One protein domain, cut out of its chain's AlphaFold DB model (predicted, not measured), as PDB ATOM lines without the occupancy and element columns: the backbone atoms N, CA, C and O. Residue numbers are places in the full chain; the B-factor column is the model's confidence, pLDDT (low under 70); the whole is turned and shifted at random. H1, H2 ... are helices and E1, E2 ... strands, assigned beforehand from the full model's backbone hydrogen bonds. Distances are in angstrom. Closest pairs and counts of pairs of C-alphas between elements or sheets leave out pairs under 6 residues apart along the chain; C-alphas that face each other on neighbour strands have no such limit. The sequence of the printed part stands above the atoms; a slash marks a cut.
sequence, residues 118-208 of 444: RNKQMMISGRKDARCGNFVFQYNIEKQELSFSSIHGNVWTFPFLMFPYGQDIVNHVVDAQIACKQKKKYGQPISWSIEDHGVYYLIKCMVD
ATOM      1  N   ARG A 118     222.717 175.938 188.378       80.69
ATOM      2  CA  ARG A 118     223.194 174.597 188.756       80.69
ATOM      3  C   ARG A 118     222.310 173.925 189.797       80.69
ATOM      4  O   ARG A 118     222.112 172.721 189.708       80.69
ATOM      5  N   ASN A 119     221.787 174.706 190.733       83.25
ATOM      6  CA  ASN A 119     220.975 174.225 191.847       83.25
ATOM      7  C   ASN A 119     219.469 174.325 191.553       83.25
ATOM      8  O   ASN A 119     218.656 174.041 192.422       83.25
ATOM      9  N   LYS A 120     219.100 174.682 190.315       86.19
ATOM     10  CA  LYS A 120     217.713 174.808 189.850       86.19
ATOM     11  C   LYS A 120     216.900 173.518 190.005       86.19
ATOM     12  O   LYS A 120     215.679 173.566 190.027       86.19
ATOM     13  N   GLN A 121     217.542 172.354 190.027       89.62
ATOM     14  CA  GLN A 121     216.844 171.075 190.065       89.62
ATOM     15  C   GLN A 121     217.509 170.115 191.038       89.62
ATOM     16  O   GLN A 121     218.707 169.855 190.943       89.62
ATOM     17  N   MET A 122     216.693 169.517 191.897       90.12
ATOM     18  CA  MET A 122     217.050 168.337 192.671       90.12
ATOM     19  C   MET A 122     216.223 167.163 192.151       90.12
ATOM     20  O   MET A 122     215.003 167.259 192.041       90.12
ATOM     21  N   MET A 123     216.875 166.059 191.794       92.00
ATOM     22  CA  MET A 123     216.212 164.818 191.395       92.00
ATOM     23  C   MET A 123     216.810 163.670 192.193       92.00
ATOM     24  O   MET A 123     218.021 163.463 192.157       92.00
ATOM     25  N   ILE A 124     215.955 162.924 192.883       93.12
ATOM     26  CA  ILE A 124     216.357 161.761 193.667       93.12
ATOM     27  C   ILE A 124     215.734 160.528 193.033       93.12
ATOM     28  O   ILE A 124     214.509 160.406 192.943       93.12
ATOM     29  N   SER A 125     216.591 159.612 192.582       93.56
ATOM     30  CA  SER A 125     216.147 158.354 191.996       93.56
ATOM     31  C   SER A 125     215.447 157.487 193.035       93.56
ATOM     32  O   SER A 125     215.916 157.344 194.167       93.56
ATOM     33  N   GLY A 126     214.351 156.876 192.613       92.81
ATOM     34  CA  GLY A 126     213.627 155.892 193.389       92.81
ATOM     35  C   GLY A 126     214.433 154.620 193.611       92.81
ATOM     36  O   GLY A 126     215.369 154.296 192.876       92.81
ATOM     37  N   ARG A 127     214.038 153.881 194.639       91.38
ATOM     38  CA  ARG A 127     214.633 152.612 195.036       91.38
ATOM     39  C   ARG A 127     213.541 151.643 195.450       91.38
ATOM     40  O   ARG A 127     212.807 151.898 196.399       91.38
ATOM     41  N   LYS A 128     213.469 150.506 194.754       91.62
ATOM     42  CA  LYS A 128     212.455 149.472 195.002       91.62
ATOM     43  C   LYS A 128     212.527 148.856 196.399       91.62
ATOM     44  O   LYS A 128     211.531 148.330 196.873       91.62
ATOM     45  N   ASP A 129     213.688 148.896 197.052       91.25
ATOM     46  CA  ASP A 129     213.896 148.394 198.411       91.25
ATOM     47  C   ASP A 129     213.479 149.391 199.505       91.25
ATOM     48  O   ASP A 129     213.369 149.002 200.666       91.25
ATOM     49  N   ALA A 130     213.201 150.650 199.155       90.62
ATOM     50  CA  ALA A 130     212.779 151.671 200.106       90.62
ATOM     51  C   ALA A 130     211.290 151.546 200.467       90.62
ATOM     52  O   ALA A 130     210.464 151.212 199.616       90.62
ATOM     53  N   ARG A 131     210.922 151.875 201.717       88.25
ATOM     54  CA  ARG A 131     209.535 151.759 202.209       88.25
ATOM     55  C   ARG A 131     208.531 152.510 201.331       88.25
ATOM     56  O   ARG A 131     207.519 151.928 200.965       88.25
ATOM     57  N   CYS A 132     208.850 153.751 200.977       89.31
ATOM     58  CA  CYS A 132     208.002 154.638 200.177       89.31
ATOM     59  C   CYS A 132     208.483 154.742 198.717       89.31
ATOM     60  O   CYS A 132     208.249 155.745 198.054       89.31
ATOM     61  N   GLY A 133     209.270 153.768 198.239       90.06
ATOM     62  CA  GLY A 133     209.855 153.787 196.889       90.06
ATOM     63  C   GLY A 133     210.992 154.798 196.698       90.06
ATOM     64  O   GLY A 133     211.602 154.841 195.630       90.06
ATOM     65  N   ASN A 134     211.317 155.575 197.732       93.44
ATOM     66  CA  ASN A 134     212.427 156.518 197.813       93.44
ATOM     67  C   ASN A 134     212.946 156.573 199.265       93.44
ATOM     68  O   ASN A 134     212.177 156.334 200.195       93.44
ATOM     69  N   PHE A 135     214.236 156.853 199.474       90.00
ATOM     70  CA  PHE A 135     214.807 156.997 200.827       90.00
ATOM     71  C   PHE A 135     214.780 158.427 201.363       90.00
ATOM     72  O   PHE A 135     214.867 158.616 202.570       90.00
ATOM     73  N   VAL A 136     214.695 159.417 200.477       92.19
ATOM     74  CA  VAL A 136     214.732 160.837 200.843       92.19
ATOM     75  C   VAL A 136     213.318 161.392 200.909       92.19
ATOM     76  O   VAL A 136     212.957 162.033 201.887       92.19
ATOM     77  N   PHE A 137     212.522 161.115 199.877       93.94
ATOM     78  CA  PHE A 137     211.159 161.612 199.752       93.94
ATOM     79  C   PHE A 137     210.125 160.625 200.285       93.94
ATOM     80  O   PHE A 137     210.212 159.423 200.028       93.94
ATOM     81  N   GLN A 138     209.109 161.143 200.968       93.81
ATOM     82  CA  GLN A 138     207.943 160.387 201.411       93.81
ATOM     83  C   GLN A 138     206.681 161.155 201.039       93.81
ATOM     84  O   GLN A 138     206.531 162.318 201.405       93.81
ATOM     85  N   TYR A 139     205.786 160.511 200.295       95.44
ATOM     86  CA  TYR A 139     204.491 161.082 199.942       95.44
ATOM     87  C   TYR A 139     203.403 160.455 200.810       95.44
ATOM     88  O   TYR A 139     203.281 159.230 200.853       95.44
ATOM     89  N   ASN A 140     202.643 161.289 201.511       93.25
ATOM     90  CA  ASN A 140     201.466 160.891 202.267       93.25
ATOM     91  C   ASN A 140     200.222 161.165 201.416       93.25
ATOM     92  O   ASN A 140     199.929 162.321 201.114       93.25
ATOM     93  N   ILE A 141     199.505 160.104 201.042       93.00
ATOM     94  CA  ILE A 141     198.327 160.184 200.170       93.00
ATOM     95  C   ILE A 141     197.152 160.863 200.884       93.00
ATOM     96  O   ILE A 141     196.516 161.736 200.301       93.00
ATOM     97  N   GLU A 142     196.892 160.511 202.147       91.62
ATOM     98  CA  GLU A 142     195.768 161.046 202.930       91.62
ATOM     99  C   GLU A 142     195.898 162.555 203.157       91.62
ATOM    100  O   GLU A 142     194.932 163.300 203.014       91.62
ATOM    101  N   LYS A 143     197.113 163.013 203.480       93.12
ATOM    102  CA  LYS A 143     197.413 164.431 203.729       93.12
ATOM    103  C   LYS A 143     197.801 165.205 202.472       93.12
ATOM    104  O   LYS A 143     197.894 166.428 202.522       93.12
ATOM    105  N   GLN A 144     198.057 164.508 201.364       93.31
ATOM    106  CA  GLN A 144     198.595 165.083 200.126       93.31
ATOM    107  C   GLN A 144     199.890 165.873 200.383       93.31
ATOM    108  O   GLN A 144     200.089 166.980 199.888       93.31
ATOM    109  N   GLU A 145     200.781 165.305 201.194       95.44
ATOM    110  CA  GLU A 145     202.016 165.950 201.644       95.44
ATOM    111  C   GLU A 145     203.233 165.215 201.092       95.44
ATOM    112  O   GLU A 145     203.360 164.001 201.255       95.44
ATOM    113  N   LEU A 146     204.167 165.946 200.478       95.25
ATOM    114  CA  LEU A 146     205.486 165.410 200.139       95.25
ATOM    115  C   LEU A 146     206.512 165.938 201.127       95.25
ATOM    116  O   LEU A 146     206.779 167.137 201.151       95.25
ATOM    117  N   SER A 147     207.125 165.050 201.900       94.19
ATOM    118  CA  SER A 147     208.173 165.411 202.847       94.19
ATOM    119  C   SER A 147     209.536 164.861 202.443       94.19
ATOM    120  O   SER A 147     209.642 163.834 201.765       94.19
ATOM    121  N   PHE A 148     210.600 165.559 202.838       92.38
ATOM    122  CA  PHE A 148     211.963 165.049 202.758       92.38
ATOM    123  C   PHE A 148     212.836 165.555 203.903       92.38
ATOM    124  O   PHE A 148     212.683 166.681 204.376       92.38
ATOM    125  N   SER A 149     213.791 164.730 204.325       86.81
ATOM    126  CA  SER A 149     214.791 165.109 205.324       86.81
ATOM    127  C   SER A 149     216.031 165.669 204.640       86.81
ATOM    128  O   SER A 149     216.628 165.035 203.768       86.81
ATOM    129  N   SER A 150     216.438 166.869 205.044       82.19
ATOM    130  CA  SER A 150     217.724 167.433 204.645       82.19
ATOM    131  C   SER A 150     218.884 166.653 205.275       82.19
ATOM    132  O   SER A 150     218.715 165.944 206.267       82.19
ATOM    133  N   ILE A 151     220.093 166.855 204.748       79.69
ATOM    134  CA  ILE A 151     221.335 166.255 205.274       79.69
ATOM    135  C   ILE A 151     221.579 166.644 206.748       79.69
ATOM    136  O   ILE A 151     222.243 165.919 207.478       79.69
ATOM    137  N   HIS A 152     220.998 167.761 207.195       83.56
ATOM    138  CA  HIS A 152     221.131 168.297 208.551       83.56
ATOM    139  C   HIS A 152     220.008 167.825 209.494       83.56
ATOM    140  O   HIS A 152     219.876 168.348 210.592       83.56
ATOM    141  N   GLY A 153     219.158 166.885 209.065       81.81
ATOM    142  CA  GLY A 153     218.065 166.335 209.878       81.81
ATOM    143  C   GLY A 153     216.756 167.132 209.847       81.81
ATOM    144  O   GLY A 153     215.724 166.603 210.247       81.81
ATOM    145  N   ASN A 154     216.748 168.355 209.303       88.31
ATOM    146  CA  ASN A 154     215.515 169.140 209.168       88.31
ATOM    147  C   ASN A 154     214.560 168.489 208.160       88.31
ATOM    148  O   ASN A 154     214.967 168.220 207.026       88.31
ATOM    149  N   VAL A 155     213.306 168.274 208.562       90.31
ATOM    150  CA  VAL A 155     212.234 167.765 207.697       90.31
ATOM    151  C   VAL A 155     211.532 168.938 207.026       90.31
ATOM    152  O   VAL A 155     211.072 169.862 207.690       90.31
ATOM    153  N   TRP A 156     211.445 168.884 205.705       91.75
ATOM    154  CA  TRP A 156     210.710 169.835 204.883       91.75
ATOM    155  C   TRP A 156     209.472 169.158 204.322       91.75
ATOM    156  O   TRP A 156     209.581 168.039 203.825       91.75
ATOM    157  N   THR A 157     208.328 169.842 204.354       93.31
ATOM    158  CA  THR A 157     207.048 169.318 203.861       93.31
ATOM    159  C   THR A 157     206.425 170.288 202.867       93.31
ATOM    160  O   THR A 157     206.308 171.479 203.142       93.31
ATOM    161  N   PHE A 158     206.005 169.764 201.718       92.31
ATOM    162  CA  PHE A 158     205.180 170.456 200.736       92.31
ATOM    163  C   PHE A 158     203.717 170.038 200.943       92.31
ATOM    164  O   PHE A 158     203.384 168.894 200.615       92.31
ATOM    165  N   PRO A 159     202.861 170.912 201.500       93.69
ATOM    166  CA  PRO A 159     201.448 170.615 201.706       93.69
ATOM    167  C   PRO A 159     200.644 170.748 200.405       93.69
ATOM    168  O   PRO A 159     201.058 171.456 199.484       93.69
ATOM    169  N   PHE A 160     199.480 170.094 200.353       91.25
ATOM    170  CA  PHE A 160     198.519 170.165 199.239       91.25
ATOM    171  C   PHE A 160     199.115 169.806 197.864       91.25
ATOM    172  O   PHE A 160     198.751 170.379 196.833       91.25
ATOM    173  N   LEU A 161     200.054 168.859 197.829       93.50
ATOM    174  CA  LEU A 161     200.660 168.393 196.591       93.50
ATOM    175  C   LEU A 161     199.730 167.416 195.868       93.50
ATOM    176  O   LEU A 161     199.661 166.228 196.197       93.50
ATOM    177  N   MET A 162     199.099 167.930 194.817       91.44
ATOM    178  CA  MET A 162     198.230 167.185 193.916       91.44
ATOM    179  C   MET A 162     198.738 167.243 192.477       91.44
ATOM    180  O   MET A 162     199.238 168.267 192.005       91.44
ATOM    181  N   PHE A 163     198.575 166.136 191.761       92.50
ATOM    182  CA  PHE A 163     198.924 165.988 190.357       92.50
ATOM    183  C   PHE A 163     197.659 166.079 189.498       92.50
ATOM    184  O   PHE A 163     196.870 165.136 189.484       92.50
ATOM    185  N   PRO A 164     197.474 167.150 188.700       89.62
ATOM    186  CA  PRO A 164     196.309 167.271 187.817       89.62
ATOM    187  C   PRO A 164     196.170 166.112 186.821       89.62
ATOM    188  O   PRO A 164     195.085 165.840 186.319       89.62
ATOM    189  N   TYR A 165     197.280 165.435 186.520       84.50
ATOM    190  CA  TYR A 165     197.327 164.276 185.643       84.50
ATOM    191  C   TYR A 165     198.062 163.134 186.342       84.50
ATOM    192  O   TYR A 165     199.227 163.287 186.708       84.50
ATOM    193  N   GLY A 166     197.405 161.978 186.459       87.81
ATOM    194  CA  GLY A 166     198.023 160.756 186.977       87.81
ATOM    195  C   GLY A 166     198.072 160.644 188.502       87.81
ATOM    196  O   GLY A 166     198.845 159.826 188.990       87.81
ATOM    197  N   GLN A 167     197.262 161.411 189.247       94.00
ATOM    198  CA  GLN A 167     197.161 161.272 190.707       94.00
ATOM    199  C   GLN A 167     196.852 159.831 191.124       94.00
ATOM    200  O   GLN A 167     197.532 159.293 191.991       94.00
ATOM    201  N   ASP A 168     195.892 159.184 190.461       92.69
ATOM    202  CA  ASP A 168     195.503 157.804 190.774       92.69
ATOM    203  C   ASP A 168     196.667 156.826 190.587       92.69
ATOM    204  O   ASP A 168     196.847 155.909 191.381       92.69
ATOM    205  N   ILE A 169     197.507 157.063 189.573       92.19
ATOM    206  CA  ILE A 169     198.710 156.262 189.318       92.19
ATOM    207  C   ILE A 169     199.721 156.468 190.449       92.19
ATOM    208  O   ILE A 169     200.286 155.498 190.946       92.19
ATOM    209  N   VAL A 170     199.948 157.718 190.869       93.94
ATOM    210  CA  VAL A 170     200.864 158.026 191.978       93.94
ATOM    211  C   VAL A 170     200.380 157.365 193.267       93.94
ATOM    212  O   VAL A 170     201.170 156.682 193.913       93.94
ATOM    213  N   ASN A 171     199.096 157.514 193.604       94.38
ATOM    214  CA  ASN A 171     198.498 156.901 194.790       94.38
ATOM    215  C   ASN A 171     198.647 155.379 194.749       94.38
ATOM    216  O   ASN A 171     199.206 154.795 195.671       94.38
ATOM    217  N   HIS A 172     198.257 154.755 193.634       92.94
ATOM    218  CA  HIS A 172     198.351 153.312 193.455       92.94
ATOM    219  C   HIS A 172     199.781 152.786 193.633       92.94
ATOM    220  O   HIS A 172     199.995 151.822 194.361       92.94
ATOM    221  N   VAL A 173     200.772 153.426 193.002       92.81
ATOM    222  CA  VAL A 173     202.180 153.003 193.082       92.81
ATOM    223  C   VAL A 173     202.741 153.199 194.495       92.81
ATOM    224  O   VAL A 173     203.475 152.342 194.992       92.81
ATOM    225  N   VAL A 174     202.393 154.300 195.169       93.50
ATOM    226  CA  VAL A 174     202.812 154.560 196.555       93.50
ATOM    227  C   VAL A 174     202.198 153.531 197.509       93.50
ATOM    228  O   VAL A 174     202.941 152.916 198.280       93.50
ATOM    229  N   ASP A 175     200.894 153.272 197.415       93.94
ATOM    230  CA  ASP A 175     200.196 152.275 198.236       93.94
ATOM    231  C   ASP A 175     200.731 150.863 197.997       93.94
ATOM    232  O   ASP A 175     201.086 150.155 198.945       93.94
ATOM    233  N   ALA A 176     200.870 150.465 196.727       92.00
ATOM    234  CA  ALA A 176     201.421 149.170 196.346       92.00
ATOM    235  C   ALA A 176     202.836 148.984 196.904       92.00
ATOM    236  O   ALA A 176     203.172 147.920 197.437       92.00
ATOM    237  N   GLN A 177     203.665 150.028 196.845       93.19
ATOM    238  CA  GLN A 177     205.020 149.977 197.371       93.19
ATOM    239  C   GLN A 177     205.048 149.877 198.900       93.19
ATOM    240  O   GLN A 177     205.820 149.078 199.441       93.19
ATOM    241  N   ILE A 178     204.198 150.619 199.612       91.81
ATOM    242  CA  ILE A 178     204.094 150.532 201.074       91.81
ATOM    243  C   ILE A 178     203.659 149.118 201.487       91.81
ATOM    244  O   ILE A 178     204.345 148.489 202.305       91.81
ATOM    245  N   ALA A 179     202.605 148.592 200.858       93.06
ATOM    246  CA  ALA A 179     202.025 147.276 201.132       93.06
ATOM    247  C   ALA A 179     202.918 146.091 200.707       93.06
ATOM    248  O   ALA A 179     202.788 144.986 201.242       93.06
ATOM    249  N   CYS A 180     203.854 146.291 199.771       90.81
ATOM    250  CA  CYS A 180     204.706 145.225 199.247       90.81
ATOM    251  C   CYS A 180     205.592 144.603 200.343       90.81
ATOM    252  O   CYS A 180     206.505 145.242 200.867       90.81
ATOM    253  N   LYS A 181     205.374 143.323 200.673       89.44
ATOM    254  CA  LYS A 181     206.195 142.597 201.666       89.44
ATOM    255  C   LYS A 181     207.594 142.263 201.127       89.44
ATOM    256  O   LYS A 181     208.589 142.455 201.818       89.44
ATOM    257  N   GLN A 182     207.697 141.809 199.873       89.62
ATOM    258  CA  GLN A 182     208.962 141.399 199.233       89.62
ATOM    259  C   GLN A 182     209.529 142.479 198.291       89.62
ATOM    260  O   GLN A 182     209.715 142.266 197.089       89.62
ATOM    261  N   LYS A 183     209.866 143.640 198.861       90.00
ATOM    262  CA  LYS A 183     210.313 144.847 198.137       90.00
ATOM    263  C   LYS A 183     211.510 144.633 197.200       90.00
ATOM    264  O   LYS A 183     211.547 145.163 196.094       90.00
ATOM    265  N   LYS A 184     212.480 143.789 197.578       86.00
ATOM    266  CA  LYS A 184     213.652 143.496 196.726       86.00
ATOM    267  C   LYS A 184     213.276 142.858 195.381       86.00
ATOM    268  O   LYS A 184     213.974 143.097 194.391       86.00
ATOM    269  N   LYS A 185     212.205 142.059 195.336       87.00
ATOM    270  CA  LYS A 185     211.785 141.329 194.133       87.00
ATOM    271  C   LYS A 185     210.689 142.063 193.361       87.00
ATOM    272  O   LYS A 185     210.831 142.202 192.153       87.00
ATOM    273  N   TYR A 186     209.671 142.566 194.058       88.25
ATOM    274  CA  TYR A 186     208.458 143.125 193.442       88.25
ATOM    275  C   TYR A 186     208.217 144.606 193.758       88.25
ATOM    276  O   TYR A 186     207.172 145.140 193.408       88.25
ATOM    277  N   GLY A 187     209.138 145.270 194.458       87.75
ATOM    278  CA  GLY A 187     208.996 146.691 194.759       87.75
ATOM    279  C   GLY A 187     209.125 147.567 193.513       87.75
ATOM    280  O   GLY A 187     209.842 147.226 192.568       87.75
ATOM    281  N   GLN A 188     208.480 148.726 193.558       89.62
ATOM    282  CA  GLN A 188     208.482 149.744 192.517       89.62
ATOM    283  C   GLN A 188     209.269 150.978 192.996       89.62
ATOM    284  O   GLN A 188     209.008 151.508 194.081       89.62
ATOM    285  N   PRO A 189     210.287 151.433 192.244       93.88
ATOM    286  CA  PRO A 189     211.010 152.653 192.570       93.88
ATOM    287  C   PRO A 189     210.171 153.891 192.218       93.88
ATOM    288  O   PRO A 189     209.608 153.978 191.132       93.88
ATOM    289  N   ILE A 190     210.157 154.887 193.105       95.44
ATOM    290  CA  ILE A 190     209.450 156.158 192.899       95.44
ATOM    291  C   ILE A 190     210.472 157.292 192.932       95.44
ATOM    292  O   ILE A 190     211.109 157.556 193.957       95.44
ATOM    293  N   SER A 191     210.678 157.947 191.790       96.31
ATOM    294  CA  SER A 191     211.637 159.049 191.687       96.31
ATOM    295  C   SER A 191     210.921 160.388 191.792       96.31
ATOM    296  O   SER A 191     209.894 160.603 191.155       96.31
ATOM    297  N   TRP A 192     211.513 161.313 192.538       95.31
ATOM    298  CA  TRP A 192     210.961 162.647 192.751       95.31
ATOM    299  C   TRP A 192     211.943 163.700 192.258       95.31
ATOM    300  O   TRP A 192     213.161 163.549 192.402       95.31
ATOM    301  N   SER A 193     211.425 164.773 191.667       95.00
ATOM    302  CA  SER A 193     212.223 165.941 191.315       95.00
ATOM    303  C   SER A 193     211.525 167.233 191.700       95.00
ATOM    304  O   SER A 193     210.328 167.379 191.479       95.00
ATOM    305  N   ILE A 194     212.302 168.165 192.244       92.88
ATOM    306  CA  ILE A 194     211.900 169.536 192.530       92.88
ATOM    307  C   ILE A 194     212.691 170.439 191.590       92.88
ATOM    308  O   ILE A 194     213.924 170.394 191.576       92.88
ATOM    309  N   GLU A 195     211.986 171.234 190.794       93.25
ATOM    310  CA  GLU A 195     212.560 172.237 189.900       93.25
ATOM    311  C   GLU A 195     212.157 173.639 190.367       93.25
ATOM    312  O   GLU A 195     210.975 173.949 190.469       93.25
ATOM    313  N   ASP A 196     213.139 174.492 190.624       90.81
ATOM    314  CA  ASP A 196     212.969 175.892 190.997       90.81
ATOM    315  C   ASP A 196     212.749 176.760 189.749       90.81
ATOM    316  O   ASP A 196     213.584 176.802 188.841       90.81
ATOM    317  N   HIS A 197     211.618 177.456 189.671       88.62
ATOM    318  CA  HIS A 197     211.301 178.410 188.605       88.62
ATOM    319  C   HIS A 197     211.310 179.873 189.087       88.62
ATOM    320  O   HIS A 197     210.824 180.757 188.380       88.62
ATOM    321  N   GLY A 198     211.884 180.138 190.260       86.44
ATOM    322  CA  GLY A 198     212.002 181.442 190.905       86.44
ATOM    323  C   GLY A 198     210.728 181.857 191.637       86.44
ATOM    324  O   GLY A 198     210.772 182.169 192.817       86.44
ATOM    325  N   VAL A 199     209.588 181.838 190.940       90.88
ATOM    326  CA  VAL A 199     208.279 182.227 191.509       90.88
ATOM    327  C   VAL A 199     207.513 181.024 192.069       90.88
ATOM    328  O   VAL A 199     206.645 181.169 192.921       90.88
ATOM    329  N   TYR A 200     207.817 179.826 191.576       90.31
ATOM    330  CA  TYR A 200     207.171 178.586 191.987       90.31
ATOM    331  C   TYR A 200     208.145 177.415 191.879       90.31
ATOM    332  O   TYR A 200     209.138 177.479 191.149       90.31
ATOM    333  N   TYR A 201     207.809 176.320 192.557       90.44
ATOM    334  CA  TYR A 201     208.466 175.031 192.386       90.44
ATOM    335  C   TYR A 201     207.599 174.107 191.537       90.44
ATOM    336  O   TYR A 201     206.381 174.051 191.699       90.44
ATOM    337  N   LEU A 202     208.228 173.364 190.633       93.06
ATOM    338  CA  LEU A 202     207.590 172.293 189.886       93.06
ATOM    339  C   LEU A 202     208.031 170.954 190.475       93.06
ATOM    340  O   LEU A 202     209.205 170.591 190.395       93.06
ATOM    341  N   ILE A 203     207.077 170.219 191.041       93.88
ATOM    342  CA  ILE A 203     207.312 168.888 191.598       93.88
ATOM    343  C   ILE A 203     206.911 167.838 190.564       93.88
ATOM    344  O   ILE A 203     205.825 167.887 189.988       93.88
ATOM    345  N   LYS A 204     207.807 166.885 190.306       94.94
ATOM    346  CA  LYS A 204     207.602 165.785 189.359       94.94
ATOM    347  C   LYS A 204     207.734 164.455 190.079       94.94
ATOM    348  O   LYS A 204     208.768 164.194 190.692       94.94
ATOM    349  N   CYS A 205     206.721 163.612 189.930       94.69
ATOM    350  CA  CYS A 205     206.766 162.207 190.305       94.69
ATOM    351  C   CYS A 205     206.997 161.363 189.045       94.69
ATOM    352  O   CYS A 205     206.347 161.572 188.019       94.69
ATOM    353  N   MET A 206     207.960 160.449 189.099       95.12
ATOM    354  CA  MET A 206     208.291 159.528 188.015       95.12
ATOM    355  C   MET A 206     208.156 158.107 188.544       95.12
ATOM    356  O   MET A 206     208.882 157.702 189.457       95.12
ATOM    357  N   VAL A 207     207.228 157.378 187.939       93.19
ATOM    358  CA  VAL A 207     206.861 156.007 188.287       93.19
ATOM    359  C   VAL A 207     206.863 155.147 187.032       93.19
ATOM    360  O   VAL A 207     206.605 155.644 185.931       93.19
ATOM    361  N   ASP A 208     207.144 153.862 187.210       87.44
ATOM    362  CA  ASP A 208     206.973 152.874 186.153       87.44
ATOM    363  C   ASP A 208     205.489 152.516 186.055       87.44
ATOM    364  O   ASP A 208     204.862 152.132 187.038       87.44
TER     365      ASP A 208
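What this domain is: This is residues 118 to 208 of the 444 residues of the protein "Transposase, IS605 OrfB family, central region" of Bacillus sp. 491mf (UniProt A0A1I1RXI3). What shape do these coordinates make? Two small three-stranded sheets, E1 E5 E6 and E2 E3 E4, lie partly face to face with their strands crossed, and helix H1 stands at one side near E2 and E6. The facing is loose, and the longest axis runs from the short helix H2 at one end to the turn between E5 and E6 at the other. What is it built of? The printed part has 91 residues with two named helices and six named strands, in the order E1 E2 E3 E4 H1 H2 E5 E6; both sheets are antiparallel, ordered as written above, and the class is mixed, helices and strands. The whole is compact, with a radius of gyration of the C-alphas of 13.1 A and spans of 40 by 31 by 22 A.

How they stand to each other: Which strands make the first sheet? E5, residues 191 to 196, is the inner strand between E1, residues 121 to 124, and E6, residues 201 to 206. E1 and E5 are antiparallel at 168 degrees, with N 122 and O 194 within hydrogen-bond range at 2.9 A. E5 and E6 form a hairpin, antiparallel at 163 degrees, with N 204 and O 193 at 2.8 A. What makes the second sheet? E2, residues 137 to 140, E3, residues 145 to 149, and E4, residues 155 to 158, form a meander, each strand the antiparallel neighbour of the one before. N 140 and O 145 are 2.8 A apart across E2 and E3, and N 158 and O 146 are 2.8 A apart across E3 and E4. How near do the sheets come? The closest C-alphas of E2 and E5 are those of Phe 137 and Trp 192, 7.1 A apart; E3 and E5 are apart. Where are the helices? H1, residues 167 to 179, is on the sheet E2 E3 E4 but only grazes it, with its residues 170 to 175; its closest C-alphas to E2 are Val 174 and Tyr 139, 7.5 A, and to E6 Val 170 and Cys 205, 7.4 A. H2, residues 183 to 186, is close to H1 but not clearly touching, with the C-alphas of Gln 177 and Lys 183 closest at 7.4 A. Every O i to N i+4 pair in H1 is within hydrogen-bond range; H2 is too short for such a pair, and its one O i to N i+3 pair is not within range.

Where its parts are: Where does the first strand begin and the last one end? C-alpha 121, in E1, is at (216.844, 171.075, 190.065), and C-alpha 206, in E6, is at (208.291, 159.528, 188.015). How long are the longer elements? From first to last C-alpha, H1 measures 18.1 A, E5 16.9 A, E6 16.1 A and E3 13.3 A.

The domain as a whole: How far does it reach? The two C-alphas farthest apart are those of Gln 182 and Val 199, 41.6 A. Which links are long? E1 to E2 is a long link of 12 residues, 125 to 136. Is there a cut or low confidence? The printed part has no cut, its mean pLDDT is 91.1, and no printed residue is under 70.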